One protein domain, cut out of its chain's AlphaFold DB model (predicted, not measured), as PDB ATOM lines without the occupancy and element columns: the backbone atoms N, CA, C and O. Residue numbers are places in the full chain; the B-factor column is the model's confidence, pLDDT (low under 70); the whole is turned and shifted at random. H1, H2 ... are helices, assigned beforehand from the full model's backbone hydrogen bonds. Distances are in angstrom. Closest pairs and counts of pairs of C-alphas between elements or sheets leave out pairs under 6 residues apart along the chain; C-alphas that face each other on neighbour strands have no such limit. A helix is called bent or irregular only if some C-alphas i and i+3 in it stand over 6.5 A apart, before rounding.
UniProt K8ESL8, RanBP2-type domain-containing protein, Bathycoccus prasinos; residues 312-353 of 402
ATOM      1  N   ALA A 312     109.820  23.439 -30.013       86.00
ATOM      2  CA  ALA A 312     108.820  24.385 -29.503       86.00
ATOM      3  C   ALA A 312     107.374  23.991 -29.868       86.00
ATOM      4  O   ALA A 312     106.548  23.820 -28.977       86.00
ATOM      5  N   LYS A 313     107.108  23.696 -31.148       83.38
ATOM      6  CA  LYS A 313     105.790  23.276 -31.663       83.38
ATOM      7  C   LYS A 313     105.169  22.100 -30.893       83.38
ATOM      8  O   LYS A 313     103.948  22.022 -30.752       83.38
ATOM      9  N   HIS A 314     105.997  21.177 -30.407       81.06
ATOM     10  CA  HIS A 314     105.545  20.029 -29.626       81.06
ATOM     11  C   HIS A 314     105.309  20.403 -28.153       81.06
ATOM     12  O   HIS A 314     104.290  19.998 -27.592       81.06
ATOM     13  N   ARG A 315     106.169  21.243 -27.553       87.00
ATOM     14  CA  ARG A 315     105.920  21.846 -26.227       87.00
ATOM     15  C   ARG A 315     104.621  22.650 -26.190       87.00
ATOM     16  O   ARG A 315     103.884  22.546 -25.215       87.00
ATOM     17  N   ASP A 316     104.328  23.423 -27.230       87.62
ATOM     18  CA  ASP A 316     103.144  24.286 -27.278       87.62
ATOM     19  C   ASP A 316     101.852  23.459 -27.242       87.62
ATOM     20  O   ASP A 316     100.996  23.685 -26.390       87.62
ATOM     21  N   ARG A 317     101.780  22.391 -28.048       84.00
ATOM     22  CA  ARG A 317     100.674  21.417 -28.023       84.00
ATOM     23  C   ARG A 317     100.485  20.747 -26.654       84.00
ATOM     24  O   ARG A 317      99.348  20.465 -26.273       84.00
ATOM     25  N   VAL A 318     101.568  20.486 -25.916       86.06
ATOM     26  CA  VAL A 318     101.496  19.959 -24.540       86.06
ATOM     27  C   VAL A 318     100.999  21.039 -23.570       86.06
ATOM     28  O   VAL A 318     100.122  20.758 -22.756       86.06
ATOM     29  N   ARG A 319     101.471  22.288 -23.689       89.06
ATOM     30  CA  ARG A 319     101.023  23.418 -22.855       89.06
ATOM     31  C   ARG A 319      99.526  23.697 -23.022       89.06
ATOM     32  O   ARG A 319      98.820  23.846 -22.027       89.06
ATOM     33  N   ASP A 320      99.030  23.695 -24.257       89.38
ATOM     34  CA  ASP A 320      97.609  23.896 -24.562       89.38
ATOM     35  C   ASP A 320      96.738  22.776 -23.975       89.38
ATOM     36  O   ASP A 320      95.675  23.034 -23.406       89.38
ATOM     37  N   GLY A 321      97.217  21.527 -24.046       86.31
ATOM     38  CA  GLY A 321      96.586  20.385 -23.385       86.31
ATOM     39  C   GLY A 321      96.532  20.538 -21.862       86.31
ATOM     40  O   GLY A 321      95.481  20.306 -21.264       86.31
ATOM     41  N   ALA A 322      97.627  20.993 -21.243       88.06
ATOM     42  CA  ALA A 322      97.724  21.180 -19.797       88.06
ATOM     43  C   ALA A 322      96.764  22.268 -19.314       88.06
ATOM     44  O   ALA A 322      95.965  22.025 -18.409       88.06
ATOM     45  N   ASN A 323      96.748  23.418 -19.991       90.88
ATOM     46  CA  ASN A 323      95.787  24.488 -19.743       90.88
ATOM     47  C   ASN A 323      94.340  23.979 -19.882       90.88
ATOM     48  O   ASN A 323      93.510  24.219 -19.008       90.88
ATOM     49  N   ALA A 324      94.034  23.192 -20.919       89.94
ATOM     50  CA  ALA A 324      92.700  22.622 -21.115       89.94
ATOM     51  C   ALA A 324      92.285  21.586 -20.047       89.94
ATOM     52  O   ALA A 324      91.085  21.385 -19.845       89.94
ATOM     53  N   VAL A 325      93.232  20.927 -19.366       88.56
ATOM     54  CA  VAL A 325      92.961  20.063 -18.201       88.56
ATOM     55  C   VAL A 325      92.804  20.896 -16.930       88.56
ATOM     56  O   VAL A 325      91.823  20.707 -16.212       88.56
ATOM     57  N   ILE A 326      93.684  21.870 -16.688       91.31
ATOM     58  CA  ILE A 326      93.606  22.805 -15.553       91.31
ATOM     59  C   ILE A 326      92.254  23.535 -15.547       91.31
ATOM     60  O   ILE A 326      91.550  23.514 -14.542       91.31
ATOM     61  N   GLU A 327      91.811  24.067 -16.689       94.00
ATOM     62  CA  GLU A 327      90.504  24.730 -16.827       94.00
ATOM     63  C   GLU A 327      89.301  23.768 -16.793       94.00
ATOM     64  O   GLU A 327      88.150  24.208 -16.801       94.00
ATOM     65  N   ARG A 328      89.505  22.446 -16.761       93.44
ATOM     66  CA  ARG A 328      88.451  21.476 -16.402       93.44
ATOM     67  C   ARG A 328      88.460  21.207 -14.902       93.44
ATOM     68  O   ARG A 328      87.396  21.249 -14.292       93.44
ATOM     69  N   MET A 329      89.638  21.003 -14.312       93.38
ATOM     70  CA  MET A 329      89.778  20.733 -12.880       93.38
ATOM     71  C   MET A 329      89.348  21.928 -12.024       93.38
ATOM     72  O   MET A 329      88.561  21.731 -11.108       93.38
ATOM     73  N   LYS A 330      89.714  23.168 -12.380       96.38
ATOM     74  CA  LYS A 330      89.209  24.391 -11.719       96.38
ATOM     75  C   LYS A 330      87.679  24.444 -11.656       96.38
ATOM     76  O   LYS A 330      87.119  24.762 -10.617       96.38
ATOM     77  N   ARG A 331      86.993  24.079 -12.748       96.56
ATOM     78  CA  ARG A 331      85.518  24.037 -12.805       96.56
ATOM     79  C   ARG A 331      84.903  22.872 -12.031       96.56
ATOM     80  O   ARG A 331      83.744  22.971 -11.642       96.56
ATOM     81  N   ALA A 332      85.642  21.783 -11.819       94.94
ATOM     82  CA  ALA A 332      85.229  20.718 -10.909       94.94
ATOM     83  C   ALA A 332      85.403  21.159  -9.446       94.94
ATOM     84  O   ALA A 332      84.469  21.028  -8.659       94.94
ATOM     85  N   LEU A 333      86.549  21.758  -9.105       95.00
ATOM     86  CA  LEU A 333      86.841  22.298  -7.774       95.00
ATOM     87  C   LEU A 333      85.815  23.364  -7.360       95.00
ATOM     88  O   LEU A 333      85.180  23.190  -6.332       95.00
ATOM     89  N   SER A 334      85.480  24.329  -8.226       95.94
ATOM     90  CA  SER A 334      84.438  25.342  -7.950       95.94
ATOM     91  C   SER A 334      82.998  24.797  -7.833       95.94
ATOM     92  O   SER A 334      82.039  25.558  -7.665       95.94
ATOM     93  N   VAL A 335      82.802  23.487  -8.016       95.69
ATOM     94  CA  VAL A 335      81.566  22.772  -7.662       95.69
ATOM     95  C   VAL A 335      81.755  21.994  -6.362       95.69
ATOM     96  O   VAL A 335      80.854  22.017  -5.533       95.69
ATOM     97  N   LEU A 336      82.909  21.349  -6.164       93.88
ATOM     98  CA  LEU A 336      83.246  20.590  -4.955       93.88
ATOM     99  C   LEU A 336      83.390  21.482  -3.712       93.88
ATOM    100  O   LEU A 336      82.882  21.111  -2.665       93.88
ATOM    101  N   GLU A 337      83.959  22.685  -3.843       93.56
ATOM    102  CA  GLU A 337      84.094  23.717  -2.790       93.56
ATOM    103  C   GLU A 337      82.752  24.176  -2.181       93.56
ATOM    104  O   GLU A 337      82.730  24.877  -1.174       93.56
ATOM    105  N   LYS A 338      81.618  23.807  -2.790       93.88
ATOM    106  CA  LYS A 338      80.262  24.099  -2.287       93.88
ATOM    107  C   LYS A 338      79.726  23.026  -1.342       93.88
ATOM    108  O   LYS A 338      78.649  23.204  -0.779       93.88
ATOM    109  N   PHE A 339      80.431  21.907  -1.225       93.12
ATOM    110  CA  PHE A 339      80.095  20.805  -0.339       93.12
ATOM    111  C   PHE A 339      81.141  20.747   0.779       93.12
ATOM    112  O   PHE A 339      82.326  20.926   0.489       93.12
ATOM    113  N   PRO A 340      80.739  20.486   2.034       89.88
ATOM    114  CA  PRO A 340      81.697  20.208   3.094       89.88
ATOM    115  C   PRO A 340      82.574  19.012   2.708       89.88
ATOM    116  O   PRO A 340      82.133  18.076   2.032       89.88
ATOM    117  N   THR A 341      83.824  19.030   3.155       91.88
ATOM    118  CA  THR A 341      84.713  17.876   3.043       91.88
ATOM    119  C   THR A 341      84.140  16.678   3.803       91.88
ATOM    120  O   THR A 341      83.311  16.803   4.704       91.88
ATOM    121  N   HIS A 342      84.615  15.476   3.471       90.56
ATOM    122  CA  HIS A 342      84.208  14.253   4.166       90.56
ATOM    123  C   HIS A 342      84.532  14.281   5.675       90.56
ATOM    124  O   HIS A 342      83.870  13.599   6.456       90.56
ATOM    125  N   GLU A 343      85.524  15.072   6.092       89.06
ATOM    126  CA  GLU A 343      85.903  15.257   7.496       89.06
ATOM    127  C   GLU A 343      84.925  16.202   8.207       89.06
ATOM    128  O   GLU A 343      84.339  15.806   9.212       89.06
ATOM    129  N   GLU A 344      84.607  17.361   7.618       89.94
ATOM    130  CA  GLU A 344      83.551  18.263   8.114       89.94
ATOM    131  C   GLU A 344      82.174  17.575   8.157       89.94
ATOM    132  O   GLU A 344      81.418  17.742   9.114       89.94
ATOM    133  N   GLU A 345      81.852  16.730   7.171       89.25
ATOM    134  CA  GLU A 345      80.656  15.882   7.195       89.25
ATOM    135  C   GLU A 345      80.656  14.882   8.362       89.25
ATOM    136  O   GLU A 345      79.591  14.559   8.892       89.25
ATOM    137  N   ILE A 346      81.814  14.334   8.737       90.88
ATOM    138  CA  ILE A 346      81.951  13.428   9.883       90.88
ATOM    139  C   ILE A 346      81.818  14.208  11.192       90.88
ATOM    140  O   ILE A 346      81.129  13.738  12.101       90.88
ATOM    141  N   ASP A 347      82.420  15.390  11.292       90.50
ATOM    142  CA  ASP A 347      82.381  16.210  12.501       90.50
ATOM    143  C   ASP A 347      81.006  16.841  12.739       90.50
ATOM    144  O   ASP A 347      80.519  16.800  13.868       90.50
ATOM    145  N   ALA A 348      80.283  17.246  11.692       87.50
ATOM    146  CA  ALA A 348      78.867  17.606  11.801       87.50
ATOM    147  C   ALA A 348      78.013  16.433  12.328       87.50
ATOM    148  O   ALA A 348      77.159  16.611  13.199       87.50
ATOM    149  N   LYS A 349      78.271  15.198  11.868       89.25
ATOM    150  CA  LYS A 349      77.574  13.991  12.362       89.25
ATOM    151  C   LYS A 349      77.968  13.630  13.801       89.25
ATOM    152  O   LYS A 349      77.138  13.082  14.525       89.25
ATOM    153  N   ARG A 350      79.197  13.939  14.232       88.88
ATOM    154  CA  ARG A 350      79.651  13.805  15.630       88.88
ATOM    155  C   ARG A 350      78.982  14.849  16.529       88.88
ATOM    156  O   ARG A 350      78.457  14.467  17.569       88.88
ATOM    157  N   ALA A 351      78.926  16.112  16.101       82.88
ATOM    158  CA  ALA A 351      78.289  17.209  16.831       82.88
ATOM    159  C   ALA A 351      76.801  16.926  17.101       82.88
ATOM    160  O   ALA A 351      76.368  16.925  18.255       82.88
ATOM    161  N   LEU A 352      76.051  16.529  16.065       76.25
ATOM    162  CA  LEU A 352      74.647  16.116  16.193       76.25
ATOM    163  C   LEU A 352      74.461  14.901  17.122       76.25
ATOM    164  O   LEU A 352      73.431  14.774  17.783       76.25
ATOM    165  N   PHE A 353      75.449  14.002  17.207       76.94
ATOM    166  CA  PHE A 353      75.414  12.876  18.144       76.94
ATOM    167  C   PHE A 353      75.691  13.299  19.596       76.94
ATOM    168  O   PHE A 353      75.130  12.696  20.509       76.94
TER     169      PHE A 353
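AT A GLANCE: This is residues 312 to 353 of the 402 residues of the protein "RanBP2-type domain-containing protein" of Bathycoccus prasinos (UniProt K8ESL8). Two helices follow one another nearly end to end and run in nearly the same direction, a long one, H1, and then a shorter one, H2, with a sideways step of the backbone between them. Together they make a thin rod, with no core and with neither helix folded back on the other. The printed part has 42 residues, with two named helices in the order H1, H2 and no named strand, and its class is all helix. It is extended, with a radius of gyration of the C-alphas of 18.1 A, and the C-alphas span 59 by 13 by 6 A.

IN THESE COORDINATES: H1 holds residues 312 to 336 and is 35.7 A long from first to last C-alpha. It begins at C-alpha 312, at (108.820, 24.385, -29.503), and ends at C-alpha 336, at (83.246, 20.590, -4.955). H2 holds residues 342 to 353 and is 16.6 A long, ending at C-alpha 353, at (75.414, 12.876, 18.144). Neither helix is bent.

HOW THE PARTS SIT: H1 and H2 are apart, with no C-alpha of the one within 8 A of the other. A tight link of 5 residues, Glu 337 to Thr 341, joins them. In H2 every O i to N i+4 pair is within hydrogen-bond range, and in H1 18 of 21 are. Residues 312 to 339, of which 312 to 336 belong to H1, stand free, and so do residues 341 to 347, of which 342 to 347 belong to H2.

THE WHOLE: The two C-alphas farthest apart are those of Ala 312 and Phe 353, the first and last printed residues, at 59.3 A. The printed part has no cut. The mean pLDDT of the printed part is 89.6, and no printed residue is under 70.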